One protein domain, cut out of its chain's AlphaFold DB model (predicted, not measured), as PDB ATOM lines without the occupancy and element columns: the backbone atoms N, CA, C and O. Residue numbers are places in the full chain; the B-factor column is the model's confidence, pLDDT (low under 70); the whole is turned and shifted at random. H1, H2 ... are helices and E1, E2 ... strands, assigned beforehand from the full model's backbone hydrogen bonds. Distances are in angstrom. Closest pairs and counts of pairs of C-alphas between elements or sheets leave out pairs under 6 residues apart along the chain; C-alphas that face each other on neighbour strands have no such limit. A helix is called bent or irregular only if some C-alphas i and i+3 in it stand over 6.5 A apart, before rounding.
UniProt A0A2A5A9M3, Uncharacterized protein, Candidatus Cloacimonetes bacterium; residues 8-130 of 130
ATOM      1  N   LEU A   8      -1.115  59.670  -9.478       93.25
ATOM      2  CA  LEU A   8      -2.463  59.094  -9.522       93.25
ATOM      3  C   LEU A   8      -3.254  59.580 -10.747       93.25
ATOM      4  O   LEU A   8      -3.969  58.799 -11.374       93.25
ATOM      5  N   LYS A   9      -3.085  60.853 -11.128       95.06
ATOM      6  CA  LYS A   9      -3.720  61.404 -12.329       95.06
ATOM      7  C   LYS A   9      -3.116  60.815 -13.603       95.06
ATOM      8  O   LYS A   9      -3.862  60.453 -14.511       95.06
ATOM      9  N   LEU A  10      -1.790  60.689 -13.653       95.81
ATOM     10  CA  LEU A  10      -1.069  60.060 -14.758       95.81
ATOM     11  C   LEU A  10      -1.519  58.604 -14.952       95.81
ATOM     12  O   LEU A  10      -1.828  58.208 -16.072       95.81
ATOM     13  N   SER A  11      -1.624  57.832 -13.871       96.88
ATOM     14  CA  SER A  11      -2.115  56.451 -13.880       96.88
ATOM     15  C   SER A  11      -3.573  56.332 -14.318       96.88
ATOM     16  O   SER A  11      -3.907  55.440 -15.098       96.88
ATOM     17  N   GLU A  12      -4.446  57.236 -13.866       97.06
ATOM     18  CA  GLU A  12      -5.844  57.274 -14.304       97.06
ATOM     19  C   GLU A  12      -5.949  57.505 -15.820       97.06
ATOM     20  O   GLU A  12      -6.675  56.788 -16.512       97.06
ATOM     21  N   MET A  13      -5.211  58.492 -16.339       98.00
ATOM     22  CA  MET A  13      -5.153  58.787 -17.772       98.00
ATOM     23  C   MET A  13      -4.573  57.605 -18.550       98.00
ATOM     24  O   MET A  13      -5.157  57.180 -19.541       98.00
ATOM     25  N   PHE A  14      -3.478  57.016 -18.064       98.44
ATOM     26  CA  PHE A  14      -2.835  55.856 -18.682       98.44
ATOM     27  C   PHE A  14      -3.795  54.673 -18.816       98.44
ATOM     28  O   PHE A  14      -3.873  54.036 -19.871       98.44
ATOM     29  N   PHE A  15      -4.582  54.413 -17.770       98.62
ATOM     30  CA  PHE A  15      -5.602  53.381 -17.815       98.62
ATOM     31  C   PHE A  15      -6.680  53.683 -18.864       98.62
ATOM     32  O   PHE A  15      -6.942  52.842 -19.725       98.62
ATOM     33  N   LYS A  16      -7.293  54.871 -18.798       98.25
ATOM     34  CA  LYS A  16      -8.446  55.244 -19.633       98.25
ATOM     35  C   LYS A  16      -8.091  55.405 -21.111       98.25
ATOM     36  O   LYS A  16      -8.884  55.032 -21.967       98.25
ATOM     37  N   GLU A  17      -6.926  55.970 -21.410       98.12
ATOM     38  CA  GLU A  17      -6.522  56.302 -22.780       98.12
ATOM     39  C   GLU A  17      -5.863  55.116 -23.492       98.12
ATOM     40  O   GLU A  17      -6.043  54.949 -24.699       98.12
ATOM     41  N   VAL A  18      -5.118  54.277 -22.761       98.25
ATOM     42  CA  VAL A  18      -4.240  53.268 -23.371       98.25
ATOM     43  C   VAL A  18      -4.602  51.848 -22.947       98.25
ATOM     44  O   VAL A  18      -4.997  51.036 -23.784       98.25
ATOM     45  N   VAL A  19      -4.482  51.525 -21.656       98.44
ATOM     46  CA  VAL A  19      -4.605  50.133 -21.174       98.44
ATOM     47  C   VAL A  19      -6.001  49.575 -21.443       98.44
ATOM     48  O   VAL A  19      -6.134  48.463 -21.954       98.44
ATOM     49  N   GLN A  20      -7.047  50.349 -21.142       97.81
ATOM     50  CA  GLN A  20      -8.431  49.939 -21.367       97.81
ATOM     51  C   GLN A  20      -8.710  49.654 -22.848       97.81
ATOM     52  O   GLN A  20      -9.374  48.666 -23.161       97.81
ATOM     53  N   THR A  21      -8.182  50.483 -23.752       97.56
ATOM     54  CA  THR A  21      -8.323  50.303 -25.202       97.56
ATOM     55  C   THR A  21      -7.673  48.997 -25.653       97.56
ATOM     56  O   THR A  21      -8.338  48.169 -26.274       97.56
ATOM     57  N   ILE A  22      -6.419  48.753 -25.250       98.19
ATOM     58  CA  ILE A  22      -5.686  47.526 -25.600       98.19
ATOM     59  C   ILE A  22      -6.425  46.278 -25.103       98.19
ATOM     60  O   ILE A  22      -6.593  45.318 -25.857       98.19
ATOM     61  N   ILE A  23      -6.904  46.289 -23.853       98.00
ATOM     62  CA  ILE A  23      -7.643  45.151 -23.289       98.00
ATOM     63  C   ILE A  23      -8.942  44.917 -24.059       98.00
ATOM     64  O   ILE A  23      -9.230  43.782 -24.431       98.00
ATOM     65  N   LYS A  24      -9.709  45.978 -24.329       96.81
ATOM     66  CA  LYS A  24     -10.990  45.886 -25.037       96.81
ATOM     67  C   LYS A  24     -10.832  45.302 -26.444       96.81
ATOM     68  O   LYS A  24     -11.684  44.526 -26.869       96.81
ATOM     69  N   GLU A  25      -9.770  45.670 -27.154       96.94
ATOM     70  CA  GLU A  25      -9.492  45.187 -28.509       96.94
ATOM     71  C   GLU A  25      -8.981  43.742 -28.540       96.94
ATOM     72  O   GLU A  25      -9.305  42.996 -29.462       96.94
ATOM     73  N   SER A  26      -8.180  43.339 -27.551       97.50
ATOM     74  CA  SER A  26      -7.532  42.021 -27.534       97.50
ATOM     75  C   SER A  26      -8.311  40.941 -26.780       97.50
ATOM     76  O   SER A  26      -8.133  39.761 -27.074       97.50
ATOM     77  N   PHE A  27      -9.169  41.313 -25.828       96.31
ATOM     78  CA  PHE A  27      -9.885  40.385 -24.950       96.31
ATOM     79  C   PHE A  27     -11.364  40.771 -24.855       96.31
ATOM     80  O   PHE A  27     -11.832  41.341 -23.865       96.31
ATOM     81  N   SER A  28     -12.122  40.453 -25.907       90.69
ATOM     82  CA  SER A  28     -13.558  40.732 -25.957       90.69
ATOM     83  C   SER A  28     -14.281  40.122 -24.752       90.69
ATOM     84  O   SER A  28     -14.135  38.928 -24.488       90.69
ATOM     85  N   ASN A  29     -15.105  40.918 -24.068       90.25
ATOM     86  CA  ASN A  29     -15.908  40.517 -22.905       90.25
ATOM     87  C   ASN A  29     -15.122  40.163 -21.628       90.25
ATOM     88  O   ASN A  29     -15.718  39.618 -20.696       90.25
ATOM     89  N   LEU A  30     -13.824  40.484 -21.538       96.94
ATOM     90  CA  LEU A  30     -13.086  40.321 -20.286       96.94
ATOM     91  C   LEU A  30     -13.673  41.237 -19.207       96.94
ATOM     92  O   LEU A  30     -13.702  42.460 -19.357       96.94
ATOM     93  N   LYS A  31     -14.115  40.642 -18.098       96.69
ATOM     94  CA  LYS A  31     -14.522  41.374 -16.901       96.69
ATOM     95  C   LYS A  31     -13.318  41.577 -15.998       96.69
ATOM     96  O   LYS A  31     -12.614  40.626 -15.668       96.69
ATOM     97  N   TYR A  32     -13.099  42.821 -15.599       98.06
ATOM     98  CA  TYR A  32     -12.038  43.186 -14.677       98.06
ATOM     99  C   TYR A  32     -12.377  44.499 -13.972       98.06
ATOM    100  O   TYR A  32     -13.149  45.312 -14.487       98.06
ATOM    101  N   ALA A  33     -11.776  44.718 -12.808       98.12
ATOM    102  CA  ALA A  33     -11.690  46.036 -12.189       98.12
ATOM    103  C   ALA A  33     -10.276  46.602 -12.367       98.12
ATOM    104  O   ALA A  33      -9.318  45.850 -12.543       98.12
ATOM    105  N   ALA A  34     -10.140  47.925 -12.328       98.00
ATOM    106  CA  ALA A  34      -8.849  48.598 -12.379       98.00
ATOM    107  C   ALA A  34      -8.725  49.573 -11.209       98.00
ATOM    108  O   ALA A  34      -9.682  50.277 -10.888       98.00
ATOM    109  N   ALA A  35      -7.554  49.615 -10.584       96.81
ATOM    110  CA  ALA A  35      -7.262  50.542  -9.499       96.81
ATOM    111  C   ALA A  35      -5.763  50.849  -9.423       96.81
ATOM    112  O   ALA A  35      -4.945  50.235 -10.102       96.81
ATOM    113  N   LEU A  36      -5.397  51.785  -8.556       95.44
ATOM    114  CA  LEU A  36      -4.038  51.922  -8.054       95.44
ATOM    115  C   LEU A  36      -4.137  52.023  -6.532       95.44
ATOM    116  O   LEU A  36      -4.670  53.001  -6.014       95.44
ATOM    117  N   ILE A  37      -3.697  50.978  -5.835       93.62
ATOM    118  CA  ILE A  37      -3.826  50.838  -4.381       93.62
ATOM    119  C   ILE A  37      -2.429  50.601  -3.804       93.62
ATOM    120  O   ILE A  37      -1.636  49.868  -4.386       93.62
ATOM    121  N   GLY A  38      -2.112  51.218  -2.669       89.12
ATOM    122  CA  GLY A  38      -0.848  50.998  -1.969       89.12
ATOM    123  C   GLY A  38      -0.382  52.224  -1.194       89.12
ATOM    124  O   GLY A  38      -1.073  53.237  -1.132       89.12
ATOM    125  N   ALA A  39       0.817  52.131  -0.620       84.38
ATOM    126  CA  ALA A  39       1.422  53.186   0.199       84.38
ATOM    127  C   ALA A  39       2.208  54.242  -0.610       84.38
ATOM    128  O   ALA A  39       2.939  55.042  -0.030       84.38
ATOM    129  N   GLY A  40       2.101  54.228  -1.944       85.19
ATOM    130  CA  GLY A  40       2.810  55.167  -2.814       85.19
ATOM    131  C   GLY A  40       2.417  56.618  -2.526       85.19
ATOM    132  O   GLY A  40       1.246  56.915  -2.277       85.19
ATOM    133  N   SER A  41       3.389  57.532  -2.572       84.19
ATOM    134  CA  SER A  41       3.144  58.964  -2.344       84.19
ATOM    135  C   SER A  41       2.104  59.542  -3.309       84.19
ATOM    136  O   SER A  41       1.319  60.405  -2.923       84.19
ATOM    137  N   GLU A  42       2.030  58.998  -4.524       85.88
ATOM    138  CA  GLU A  42       1.043  59.332  -5.541       85.88
ATOM    139  C   GLU A  42      -0.375  58.928  -5.130       85.88
ATOM    140  O   GLU A  42      -1.321  59.683  -5.344       85.88
ATOM    141  N   VAL A  43      -0.524  57.773  -4.476       87.69
ATOM    142  CA  VAL A  43      -1.815  57.290  -3.963       87.69
ATOM    143  C   VAL A  43      -2.272  58.166  -2.798       87.69
ATOM    144  O   VAL A  43      -3.445  58.522  -2.705       87.69
ATOM    145  N   LEU A  44      -1.334  58.585  -1.950       85.69
ATOM    146  CA  LEU A  44      -1.590  59.471  -0.812       85.69
ATOM    147  C   LEU A  44      -1.655  60.962  -1.195       85.69
ATOM    148  O   LEU A  44      -1.878  61.801  -0.326       85.69
ATOM    149  N   SER A  45      -1.502  61.303  -2.482       83.94
ATOM    150  CA  SER A  45      -1.506  62.679  -3.014       83.94
ATOM    151  C   SER A  45      -0.401  63.605  -2.479       83.94
ATOM    152  O   SER A  45      -0.537  64.832  -2.555       83.94
ATOM    153  N   TYR A  46       0.692  63.028  -1.977       83.12
ATOM    154  CA  TYR A  46       1.882  63.732  -1.487       83.12
ATOM    155  C   TYR A  46       3.017  63.808  -2.516       83.12
ATOM    156  O   TYR A  46       4.084  64.334  -2.206       83.12
ATOM    157  N   ASP A  47       2.820  63.280  -3.723       84.69
ATOM    158  CA  ASP A  47       3.859  63.251  -4.742       84.69
ATOM    159  C   ASP A  47       4.179  64.647  -5.300       84.69
ATOM    160  O   ASP A  47       3.307  65.478  -5.573       84.69
ATOM    161  N   THR A  48       5.475  64.885  -5.480       81.94
ATOM    162  CA  THR A  48       6.039  66.078  -6.121       81.94
ATOM    163  C   THR A  48       6.946  65.654  -7.273       81.94
ATOM    164  O   THR A  48       7.225  64.467  -7.435       81.94
ATOM    165  N   GLU A  49       7.461  66.609  -8.050       80.44
ATOM    166  CA  GLU A  49       8.432  66.314  -9.115       80.44
ATOM    167  C   GLU A  49       9.682  65.588  -8.589       80.44
ATOM    168  O   GLU A  49      10.219  64.716  -9.260       80.44
ATOM    169  N   MET A  50      10.109  65.871  -7.355       77.38
ATOM    170  CA  MET A  50      11.232  65.167  -6.727       77.38
ATOM    171  C   MET A  50      10.902  63.697  -6.410       77.38
ATOM    172  O   MET A  50      11.797  62.863  -6.385       77.38
ATOM    173  N   SER A  51       9.626  63.365  -6.202       73.00
ATOM    174  CA  SER A  51       9.154  62.026  -5.821       73.00
ATOM    175  C   SER A  51       9.032  61.058  -7.005       73.00
ATOM    176  O   SER A  51       8.519  59.953  -6.838       73.00
ATOM    177  N   THR A  52       9.471  61.448  -8.209       75.19
ATOM    178  CA  THR A  52       9.442  60.573  -9.392       75.19
ATOM    179  C   THR A  52      10.617  59.596  -9.456       75.19
ATOM    180  O   THR A  52      10.742  58.832 -10.412       75.19
ATOM    181  N   ASP A  53      11.515  59.651  -8.475       71.06
ATOM    182  CA  ASP A  53      12.769  58.910  -8.441       71.06
ATOM    183  C   ASP A  53      12.624  57.462  -7.944       71.06
ATOM    184  O   ASP A  53      13.585  56.710  -8.058       71.06
ATOM    185  N   HIS A  54      11.447  57.042  -7.453       73.25
ATOM    186  CA  HIS A  54      11.139  55.654  -7.077       73.25
ATOM    187  C   HIS A  54       9.630  55.362  -7.200       73.25
ATOM    188  O   HIS A  54       8.809  56.148  -6.739       73.25
ATOM    189  N   HIS A  55       9.238  54.206  -7.761       72.38
ATOM    190  CA  HIS A  55       7.845  53.697  -7.772       72.38
ATOM    191  C   HIS A  55       6.767  54.583  -8.426       72.38
ATOM    192  O   HIS A  55       5.575  54.284  -8.331       72.38
ATOM    193  N   TRP A  56       7.177  55.612  -9.157       89.44
ATOM    194  CA  TRP A  56       6.298  56.578  -9.799       89.44
ATOM    195  C   TRP A  56       6.296  56.393 -11.324       89.44
ATOM    196  O   TRP A  56       7.320  56.055 -11.921       89.44
ATOM    197  N   GLY A  57       5.149  56.610 -11.970       92.00
ATOM    198  CA  GLY A  57       5.005  56.569 -13.429       92.00
ATOM    199  C   GLY A  57       3.659  55.997 -13.886       92.00
ATOM    200  O   GLY A  57       2.786  55.752 -13.054       92.00
ATOM    201  N   PRO A  58       3.468  55.757 -15.198       96.12
ATOM    202  CA  PRO A  58       2.245  55.161 -15.734       96.12
ATOM    203  C   PRO A  58       2.091  53.697 -15.281       96.12
ATOM    204  O   PRO A  58       2.681  52.781 -15.856       96.12
ATOM    205  N   ARG A  59       1.312  53.470 -14.218       95.81
ATOM    206  CA  ARG A  59       1.079  52.142 -13.620       95.81
ATOM    207  C   ARG A  59      -0.370  51.946 -13.199       95.81
ATOM    208  O   ARG A  59      -1.043  52.905 -12.833       95.81
ATOM    209  N   VAL A  60      -0.850  50.709 -13.224       97.56
ATOM    210  CA  VAL A  60      -2.225  50.358 -12.838       97.56
ATOM    211  C   VAL A  60      -2.274  48.905 -12.378       97.56
ATOM    212  O   VAL A  60      -1.475  48.082 -12.811       97.56
ATOM    213  N   MET A  61      -3.211  48.587 -11.495       98.19
ATOM    214  CA  MET A  61      -3.537  47.230 -11.075       98.19
ATOM    215  C   MET A  61      -4.842  46.806 -11.739       98.19
ATOM    216  O   MET A  61      -5.832  47.537 -11.693       98.19
ATOM    217  N   LEU A  62      -4.848  45.623 -12.342       98.44
ATOM    218  CA  LEU A  62      -6.021  44.968 -12.898       98.44
ATOM    219  C   LEU A  62      -6.418  43.804 -11.997       98.44
ATOM    220  O   LEU A  62      -5.580  42.989 -11.616       98.44
ATOM    221  N   PHE A  63      -7.706  43.714 -11.698       98.44
ATOM    222  CA  PHE A  63      -8.292  42.663 -10.879       98.44
ATOM    223  C   PHE A  63      -9.213  41.822 -11.750       98.44
ATOM    224  O   PHE A  63     -10.284  42.283 -12.153       98.44
ATOM    225  N   LEU A  64      -8.772  40.610 -12.068       98.31
ATOM    226  CA  LEU A  64      -9.524  39.641 -12.854       98.31
ATOM    227  C   LEU A  64     -10.397  38.771 -11.948       98.31
ATOM    228  O   LEU A  64     -10.091  38.552 -10.774       98.31
ATOM    229  N   GLU A  65     -11.466  38.224 -12.523       97.62
ATOM    230  CA  GLU A  65     -12.174  37.095 -11.921       97.62
ATOM    231  C   GLU A  65     -11.248  35.864 -11.877       97.62
ATOM    232  O   GLU A  65     -10.466  35.643 -12.804       97.62
ATOM    233  N   GLU A  66     -11.371  35.028 -10.842       96.50
ATOM    234  CA  GLU A  66     -10.553  33.810 -10.662       96.50
ATOM    235  C   GLU A  66     -10.551  32.920 -11.918       96.50
ATOM    236  O   GLU A  66      -9.507  32.488 -12.403       96.50
ATOM    237  N   GLN A  67     -11.725  32.735 -12.523       96.75
ATOM    238  CA  GLN A  67     -11.904  31.955 -13.751       96.75
ATOM    239  C   GLN A  67     -11.148  32.516 -14.964       96.75
ATOM    240  O   GLN A  67     -10.803  31.763 -15.872       96.75
ATOM    241  N   SER A  68     -10.863  33.819 -14.988       97.38
ATOM    242  CA  SER A  68     -10.140  34.499 -16.069       97.38
ATOM    243  C   SER A  68      -8.658  34.706 -15.756       97.38
ATOM    244  O   SER A  68      -7.916  35.145 -16.632       97.38
ATOM    245  N   TYR A  69      -8.195  34.373 -14.548       96.94
ATOM    246  CA  TYR A  69      -6.819  34.639 -14.127       96.94
ATOM    247  C   TYR A  69      -5.768  33.887 -14.955       96.94
ATOM    248  O   TYR A  69      -4.657  34.378 -15.141       96.94
ATOM    249  N   HIS A  70      -6.142  32.756 -15.559       97.06
ATOM    250  CA  HIS A  70      -5.299  32.026 -16.511       97.06
ATOM    251  C   HIS A  70      -4.864  32.869 -17.731       97.06
ATOM    252  O   HIS A  70      -3.905  32.511 -18.410       97.06
ATOM    253  N   LEU A  71      -5.539  33.991 -18.019       97.88
ATOM    254  CA  LEU A  71      -5.183  34.919 -19.099       97.88
ATOM    255  C   LEU A  71      -4.085  35.918 -18.717       97.88
ATOM    256  O   LEU A  71      -3.628  36.654 -19.592       97.88
ATOM    257  N   LYS A  72      -3.665  35.972 -17.447       97.75
ATOM    258  CA  LYS A  72      -2.706  36.957 -16.921       97.75
ATOM    259  C   LYS A  72      -1.482  37.140 -17.817       97.75
ATOM    260  O   LYS A  72      -1.175  38.268 -18.199       97.75
ATOM    261  N   ASP A  73      -0.810  36.051 -18.177       98.31
ATOM    262  CA  ASP A  73       0.441  36.125 -18.937       98.31
ATOM    263  C   ASP A  73       0.201  36.596 -20.377       98.31
ATOM    264  O   ASP A  73       0.978  37.386 -20.912       98.31
ATOM    265  N   ASN A  74      -0.927  36.202 -20.981       98.38
ATOM    266  CA  ASN A  74      -1.330  36.684 -22.303       98.38
ATOM    267  C   ASN A  74      -1.657  38.183 -22.282       98.38
ATOM    268  O   ASN A  74      -1.261  38.906 -23.194       98.38
ATOM    269  N   ILE A  75      -2.357  38.661 -21.248       98.50
ATOM    270  CA  ILE A  75      -2.678  40.086 -21.078       98.50
ATOM    271  C   ILE A  75      -1.391  40.893 -20.893       98.50
ATOM    272  O   ILE A  75      -1.196  41.885 -21.591       98.50
ATOM    273  N   SER A  76      -0.498  40.440 -20.008       98.44
ATOM    274  CA  SER A  76       0.808  41.068 -19.771       98.44
ATOM    275  C   SER A  76       1.630  41.145 -21.061       98.44
ATOM    276  O   SER A  76       2.098  42.210 -21.451       98.44
ATOM    277  N   LYS A  77       1.721  40.042 -21.813       98.50
ATOM    278  CA  LYS A  77       2.435  40.016 -23.093       98.50
ATOM    279  C   LYS A  77       1.862  41.014 -24.105       98.50
ATOM    280  O   LYS A  77       2.613  41.793 -24.682       98.50
ATOM    281  N   ILE A  78       0.543  41.024 -24.296       98.44
ATOM    282  CA  ILE A  78      -0.113  41.935 -25.244       98.44
ATOM    283  C   ILE A  78       0.100  43.400 -24.855       98.44
ATOM    284  O   ILE A  78       0.342  44.236 -25.725       98.44
ATOM    285  N   LEU A  79       0.027  43.726 -23.563       98.50
ATOM    286  CA  LEU A  79       0.334  45.072 -23.083       98.50
ATOM    287  C   LEU A  79       1.797  45.425 -23.355       98.50
ATOM    288  O   LEU A  79       2.073  46.499 -23.879       98.50
ATOM    289  N   SER A  80       2.727  44.514 -23.076       98.25
ATOM    290  CA  SER A  80       4.151  44.714 -23.355       98.25
ATOM    291  C   SER A  80       4.428  45.015 -24.832       98.25
ATOM    292  O   SER A  80       5.254  45.871 -25.142       98.25
ATOM    293  N   GLU A  81       3.708  44.369 -25.746       97.88
ATOM    294  CA  GLU A  81       3.875  44.552 -27.192       97.88
ATOM    295  C   GLU A  81       3.178  45.806 -27.738       97.88
ATOM    296  O   GLU A  81       3.666  46.413 -28.691       97.88
ATOM    297  N   LYS A  82       2.027  46.192 -27.171       97.62
ATOM    298  CA  LYS A  82       1.170  47.254 -27.728       97.62
ATOM    299  C   LYS A  82       1.277  48.604 -27.028       97.62
ATOM    300  O   LYS A  82       0.816  49.600 -27.584       97.62
ATOM    301  N   LEU A  83       1.817  48.662 -25.811       97.88
ATOM    302  CA  LEU A  83       1.944  49.929 -25.098       97.88
ATOM    303  C   LEU A  83       2.859  50.896 -25.867       97.88
ATOM    304  O   LEU A  83       3.938  50.505 -26.317       97.88
ATOM    305  N   PRO A  84       2.477  52.181 -25.993       96.56
ATOM    306  CA  PRO A  84       3.359  53.179 -26.571       96.56
ATOM    307  C   PRO A  84       4.570  53.360 -25.648       96.56
ATOM    308  O   PRO A  84       4.391  53.386 -24.431       96.56
ATOM    309  N   PRO A  85       5.791  53.557 -26.173       96.31
ATOM    310  CA  PRO A  85       6.990  53.695 -25.343       96.31
ATOM    311  C   PRO A  85       6.982  54.956 -24.466       96.31
ATOM    312  O   PRO A  85       7.710  55.020 -23.479       96.31
ATOM    313  N   ASN A  86       6.169  55.959 -24.819       95.88
ATOM    314  CA  ASN A  86       5.978  57.178 -24.039       95.88
ATOM    315  C   ASN A  86       4.487  57.524 -23.933       95.88
ATOM    316  O   ASN A  86       3.733  57.354 -24.889       95.88
ATOM    317  N   PHE A  87       4.092  58.081 -22.793       96.44
ATOM    318  CA  PHE A  87       2.747  58.539 -22.481       96.44
ATOM    319  C   PHE A  87       2.821  59.884 -21.746       96.44
ATOM    320  O   PHE A  87       3.459  59.984 -20.700       96.44
ATOM    321  N   HIS A  88       2.230  60.938 -22.325       94.94
ATOM    322  CA  HIS A  88       2.305  62.327 -21.823       94.94
ATOM    323  C   HIS A  88       3.727  62.789 -21.446       94.94
ATOM    324  O   HIS A  88       3.935  63.525 -20.487       94.94
ATOM    325  N   GLY A  89       4.723  62.352 -22.222       93.00
ATOM    326  CA  GLY A  89       6.133  62.707 -22.030       93.00
ATOM    327  C   GLY A  89       6.880  61.893 -20.966       93.00
ATOM    328  O   GLY A  89       8.060  62.154 -20.742       93.00
ATOM    329  N   TYR A  90       6.238  60.892 -20.363       93.88
ATOM    330  CA  TYR A  90       6.871  59.917 -19.476       93.88
ATOM    331  C   TYR A  90       7.031  58.573 -20.182       93.88
ATOM    332  O   TYR A  90       6.178  58.188 -20.979       93.88
ATOM    333  N   SER A  91       8.102  57.837 -19.883       95.44
ATOM    334  CA  SER A  91       8.244  56.467 -20.383       95.44
ATOM    335  C   SER A  91       7.146  55.568 -19.804       95.44
ATOM    336  O   SER A  91       6.724  55.754 -18.664       95.44
ATOM    337  N   THR A  92       6.698  54.577 -20.568       96.69
ATOM    338  CA  THR A  92       5.888  53.456 -20.047       96.69
ATOM    339  C   THR A  92       6.756  52.247 -19.690       96.69
ATOM    340  O   THR A  92       6.263  51.270 -19.127       96.69
ATOM    341  N   HIS A  93       8.049  52.316 -20.021       97.25
ATOM    342  CA  HIS A  93       9.036  51.284 -19.769       97.25
ATOM    343  C   HIS A  93       9.737  51.522 -18.435       97.25
ATOM    344  O   HIS A  93      10.265  52.603 -18.164       97.25
ATOM    345  N   PHE A  94       9.760  50.480 -17.619       95.88
ATOM    346  CA  PHE A  94      10.420  50.443 -16.333       95.88
ATOM    347  C   PHE A  94      11.690  49.598 -16.418       95.88
ATOM    348  O   PHE A  94      11.815  48.712 -17.260       95.88
ATOM    349  N   THR A  95      12.654  49.881 -15.550       95.31
ATOM    350  CA  THR A  95      13.794  48.990 -15.325       95.31
ATOM    351  C   THR A  95      13.318  47.661 -14.746       95.31
ATOM    352  O   THR A  95      12.241  47.583 -14.150       95.31
ATOM    353  N   GLU A  96      14.167  46.638 -14.811       94.06
ATOM    354  CA  GLU A  96      14.011  45.473 -13.939       94.06
ATOM    355  C   GLU A  96      14.024  45.895 -12.458       94.06
ATOM    356  O   GLU A  96      14.643  46.916 -12.115       94.06
ATOM    357  N   PRO A  97      13.329  45.153 -11.578       90.81
ATOM    358  CA  PRO A  97      13.378  45.406 -10.146       90.81
ATOM    359  C   PRO A  97      14.805  45.229  -9.629       90.81
ATOM    360  O   PRO A  97      15.487  44.256  -9.949       90.81
ATOM    361  N   ASN A  98      15.264  46.173  -8.808       90.12
ATOM    362  CA  ASN A  98      16.530  46.025  -8.099       90.12
ATOM    363  C   ASN A  98      16.408  45.019  -6.929       90.12
ATOM    364  O   ASN A  98      15.351  44.437  -6.692       90.12
ATOM    365  N   ASN A  99      17.479  44.854  -6.145       90.25
ATOM    366  CA  ASN A  99      17.543  43.890  -5.032       90.25
ATOM    367  C   ASN A  99      16.482  44.093  -3.931       90.25
ATOM    368  O   ASN A  99      16.305  43.213  -3.093       90.25
ATOM    369  N   ILE A 100      15.810  45.245  -3.907       86.31
ATOM    370  CA  ILE A 100      14.737  45.582  -2.962       86.31
ATOM    371  C   ILE A 100      13.399  45.849  -3.675       86.31
ATOM    372  O   ILE A 100      12.489  46.423  -3.088       86.31
ATOM    373  N   GLY A 101      13.272  45.443  -4.944       85.88
ATOM    374  CA  GLY A 101      12.027  45.500  -5.715       85.88
ATOM    375  C   GLY A 101      11.715  46.840  -6.385       85.88
ATOM    376  O   GLY A 101      10.678  46.964  -7.033       85.88
ATOM    377  N   ILE A 102      12.590  47.844  -6.274       88.00
ATOM    378  CA  ILE A 102      12.346  49.162  -6.874       88.00
ATOM    379  C   ILE A 102      12.549  49.092  -8.385       88.00
ATOM    380  O   ILE A 102      13.573  48.604  -8.864       88.00
ATOM    381  N   GLN A 103      11.596  49.668  -9.115       91.81
ATOM    382  CA  GLN A 103      11.663  49.888 -10.557       91.81
ATOM    383  C   GLN A 103      11.539  51.378 -10.871       91.81
ATOM    384  O   GLN A 103      10.725  52.078 -10.261       91.81
ATOM    385  N   LEU A 104      12.324  51.840 -11.844       93.06
ATOM    386  CA  LEU A 104      12.381  53.234 -12.288       93.06
ATOM    387  C   LEU A 104      11.935  53.358 -13.737       93.06
ATOM    388  O   LEU A 104      12.103  52.418 -14.509       93.06
ATOM    389  N   LEU A 105      11.435  54.528 -14.134       93.75
ATOM    390  CA  LEU A 105      11.228  54.816 -15.551       93.75
ATOM    391  C   LEU A 105      12.566  54.796 -16.292       93.75
ATOM    392  O   LEU A 105      13.544  55.408 -15.869       93.75
ATOM    393  N   SER A 106      12.599  54.113 -17.428       94.38
ATOM    394  CA  SER A 106      13.761  54.080 -18.311       94.38
ATOM    395  C   SER A 106      13.326  54.195 -19.763       94.38
ATOM    396  O   SER A 106      12.192  53.884 -20.120       94.38
ATOM    397  N   LYS A 107      14.207  54.699 -20.627       94.50
ATOM    398  CA  LYS A 107      13.877  54.859 -22.044       94.50
ATOM    399  C   LYS A 107      13.768  53.488 -22.709       94.50
ATOM    400  O   LYS A 107      14.710  52.699 -22.645       94.50
ATOM    401  N   ALA A 108      12.659  53.249 -23.405       93.44
ATOM    402  CA  ALA A 108      12.541  52.059 -24.227       93.44
ATOM    403  C   ALA A 108      13.484  52.119 -25.444       93.44
ATOM    404  O   ALA A 108      13.599  53.167 -26.084       93.44
ATOM    405  N   LYS A 109      14.153  51.009 -25.774       92.81
ATOM    406  CA  LYS A 109      14.861  50.855 -27.058       92.81
ATOM    407  C   LYS A 109      13.857  50.706 -28.203       92.81
ATOM    408  O   LYS A 109      12.752  50.206 -28.005       92.81
ATOM    409  N   ASP A 110      14.256  51.099 -29.404       89.69
ATOM    410  CA  ASP A 110      13.379  51.027 -30.572       89.69
ATOM    411  C   ASP A 110      12.963  49.577 -30.861       89.69
ATOM    412  O   ASP A 110      13.799  48.677 -30.945       89.69
ATOM    413  N   GLY A 111      11.652  49.355 -30.976       88.00
ATOM    414  CA  GLY A 111      11.062  48.044 -31.260       88.00
ATOM    415  C   GLY A 111      11.101  47.032 -30.109       88.00
ATOM    416  O   GLY A 111      10.690  45.892 -30.314       88.00
ATOM    417  N   GLN A 112      11.577  47.403 -28.915       94.31
ATOM    418  CA  GLN A 112      11.567  46.485 -27.775       94.31
ATOM    419  C   GLN A 112      10.181  46.403 -27.125       94.31
ATOM    420  O   GLN A 112       9.451  47.393 -27.061       94.31
ATOM    421  N   ALA A 113       9.873  45.242 -26.552       96.50
ATOM    422  CA  ALA A 113       8.700  45.075 -25.707       96.50
ATOM    423  C   ALA A 113       8.833  45.904 -24.414       96.50
ATOM    424  O   ALA A 113       9.907  46.015 -23.812       96.50
ATOM    425  N   ILE A 114       7.733  46.509 -23.981       97.94
ATOM    426  CA  ILE A 114       7.689  47.380 -22.814       97.94
ATOM    427  C   ILE A 114       7.609  46.534 -21.538       97.94
ATOM    428  O   ILE A 114       6.587  45.906 -21.269       97.94
ATOM    429  N   ASN A 115       8.655  46.553 -20.707       97.44
ATOM    430  CA  ASN A 115       8.542  46.217 -19.283       97.44
ATOM    431  C   ASN A 115       7.644  47.255 -18.580       97.44
ATOM    432  O   ASN A 115       8.099  48.339 -18.226       97.44
ATOM    433  N   HIS A 116       6.351  46.968 -18.463       97.25
ATOM    434  CA  HIS A 116       5.352  47.882 -17.911       97.25
ATOM    435  C   HIS A 116       5.025  47.575 -16.445       97.25
ATOM    436  O   HIS A 116       5.145  46.442 -15.985       97.25
ATOM    437  N   ARG A 117       4.449  48.548 -15.730       95.81
ATOM    438  CA  ARG A 117       3.907  48.368 -14.366       95.81
ATOM    439  C   ARG A 117       2.382  48.225 -14.346       95.81
ATOM    440  O   ARG A 117       1.698  48.814 -13.511       95.81
ATOM    441  N   VAL A 118       1.845  47.450 -15.290       97.75
ATOM    442  CA  VAL A 118       0.479  46.924 -15.198       97.75
ATOM    443  C   VAL A 118       0.519  45.618 -14.413       97.75
ATOM    444  O   VAL A 118       0.976  44.595 -14.918       97.75
ATOM    445  N   GLU A 119       0.076  45.665 -13.164       96.69
ATOM    446  CA  GLU A 119       0.009  44.492 -12.298       96.69
ATOM    447  C   GLU A 119      -1.338  43.791 -12.476       96.69
ATOM    448  O   GLU A 119      -2.365  44.444 -12.637       96.69
ATOM    449  N   ILE A 120      -1.343  42.459 -12.454       98.19
ATOM    450  CA  ILE A 120      -2.545  41.656 -12.695       98.19
ATOM    451  C   ILE A 120      -2.723  40.692 -11.531       98.19
ATOM    452  O   ILE A 120      -1.875  39.826 -11.291       98.19
ATOM    453  N   HIS A 121      -3.856  40.838 -10.859       98.00
ATOM    454  CA  HIS A 121      -4.225  40.125  -9.647       98.00
ATOM    455  C   HIS A 121      -5.627  39.530  -9.787       98.00
ATOM    456  O   HIS A 121      -6.418  39.950 -10.631       98.00
ATOM    457  N   THR A 122      -5.960  38.584  -8.920       97.75
ATOM    458  CA  THR A 122      -7.338  38.396  -8.460       97.75
ATOM    459  C   THR A 122      -7.514  39.126  -7.131       97.75
ATOM    460  O   THR A 122      -6.540  39.576  -6.524       97.75
ATOM    461  N   ILE A 123      -8.749  39.246  -6.637       95.38
ATOM    462  CA  ILE A 123      -8.969  39.799  -5.290       95.38
ATOM    463  C   ILE A 123      -8.233  38.955  -4.239       95.38
ATOM    464  O   ILE A 123      -7.567  39.512  -3.372       95.38
ATOM    465  N   GLY A 124      -8.293  37.622  -4.348       95.06
ATOM    466  CA  GLY A 124      -7.592  36.721  -3.435       95.06
ATOM    467  C   GLY A 124      -6.073  36.876  -3.510       95.06
ATOM    468  O   GLY A 124      -5.422  37.028  -2.477       95.06
ATOM    469  N   SER A 125      -5.498  36.899  -4.719       93.75
ATOM    470  CA  SER A 125      -4.043  36.996  -4.881       93.75
ATOM    471  C   SER A 125      -3.482  38.325  -4.388       93.75
ATOM    472  O   SER A 125      -2.343  38.358  -3.932       93.75
ATOM    473  N   PHE A 126      -4.261  39.407  -4.483       94.25
ATOM    474  CA  PHE A 126      -3.849  40.717  -3.999       94.25
ATOM    475  C   PHE A 126      -3.574  40.675  -2.496       94.25
ATOM    476  O   PHE A 126      -2.468  40.996  -2.090       94.25
ATOM    477  N   PHE A 127      -4.507  40.183  -1.679       90.94
ATOM    478  CA  PHE A 127      -4.337  40.151  -0.218       90.94
ATOM    479  C   PHE A 127      -3.312  39.129   0.291       90.94
ATOM    480  O   PHE A 127      -2.915  39.203   1.448       90.94
ATOM    481  N   ILE A 128      -2.907  38.164  -0.537       88.44
ATOM    482  CA  ILE A 128      -1.903  37.156  -0.162       88.44
ATOM    483  C   ILE A 128      -0.482  37.621  -0.511       88.44
ATOM    484  O   ILE A 128       0.464  37.260   0.181       88.44
ATOM    485  N   ASN A 129      -0.334  38.402  -1.584       70.56
ATOM    486  CA  ASN A 129       0.962  38.765  -2.161       70.56
ATOM    487  C   ASN A 129       1.319  40.255  -2.006       70.56
ATOM    488  O   ASN A 129       2.304  40.685  -2.610       70.56
ATOM    489  N   THR A 130       0.523  41.036  -1.263       60.41
ATOM    490  CA  THR A 130       0.830  42.439  -0.916       60.41
ATOM    491  C   THR A 130       1.355  42.597   0.499       60.41
ATOM    492  O   THR A 130       0.994  41.775   1.370       60.41
TER     493      THR A 130
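What this domain is: This is residues 8 to 130 of the 130 residues of an uncharacterized protein of Candidatus Cloacimonetes bacterium (UniProt A0A2A5A9M3). A small three-stranded sheet has two long helices, H1 and H3, packed on one of its faces and set about perpendicular to each other, while the short helix H4 covers part of the other face, making three layers. Beyond the end of the sheet where E2 and E3 begin lie the small helix H2, away from the sheet, and much of the long stretch 83 to 116, which has no named element. The printed part has 123 residues, with four named helices and three named strands in the order H1 E1 H2 E2 H3 E3 H4, and its class is mixed, helices and strands. The mixed sheet runs E1 E2 E3, with E1 antiparallel and E3 parallel to E2. The whole is compact and rounded, with a radius of gyration of the C-alphas of 14.1 A and spans of 41 by 35 by 28 A.

Where its parts are: Find C-alpha 8 at (-2.463, 59.094, -9.522); from there H1 runs through residues 8 to 26, 25.3 A from first to last C-alpha, with a kink of 31 degrees near residue 15. E1 follows at residues 32 to 35, 10.2 A long. Look next for H2 at residues 49 to 53, and then for E2 at residues 59 to 64, 16.4 A long. H3 takes residues 66 to 82, beginning with C-alpha 66 at (-10.553, 33.810, -10.662); it is 24.7 A long and has a kink of 44 degrees near residue 73. Three helices are irregular: C-alphas 70 and 73 of H3 are 7.5 A apart, while H1 and H2 are only just so, with 6.8 A between C-alphas 17 and 20 and 6.7 A between C-alphas 50 and 53. E3 spans residues 117 to 122, 16.1 A, and H4 spans residues 123 to 129, ending with C-alpha 129 at (0.962, 38.765, -2.161).

How they stand to each other: Start at the sheet, where E2 is the inner strand. E1 and E2 are antiparallel at 148 degrees; look for N 33 and O 63 at 2.9 A and N 61 and O 35 at 2.8 A, within hydrogen-bond range. E2 and E3 are parallel at 21 degrees, with N 62 and O 119 at 2.8 A and N 121 and O 62 at 2.9 A. H1 is on the sheet at a height of 8.7 A, slantwise to the strands, and its closest C-alphas to E2 are those of Ser 11 and Arg 59, 5.4 A apart. On the same face H3 runs along the strands over E2 and E3, at a height of 8.8 A; its closest C-alphas to E3 are those of Glu 66 and Thr 122, 6.0 A apart. E2, H3 and E3 form a strand-helix-strand unit, two parallel neighbour strands with a helix between them in the chain, and its crossover is right-handed. H1 with its residues 19 to 26 touches residues 75 to 82 of H3, about perpendicular at 80 degrees; the closest C-alphas are those of Ile 22 and Leu 79, 7.0 A apart. On the opposite face H4 lies over E3 at a height of 7.0 A. H2 is not on the sheet and touches no helix. The O i to N i+4 pairs within range are 13 of 15 in H1, 8 of 13 in H3, 2 of 3 in H4 and 0 of 1 in H2, where 0 of 2 O i to N i+3 pairs are within range.

The domain as a whole: The two C-alphas farthest apart are those of Met 50 and Gln 67, at 41.1 A. The printed part has no cut. The links from E1 to H2, 13 residues, and from H3 to E3, 34 residues, are long; within the latter, residues 86 to 87 pair antiparallel with residues 90 to 91. Mean pLDDT of the printed part is 93.0, and residue 130, the chain's last, is the one printed residue under 70.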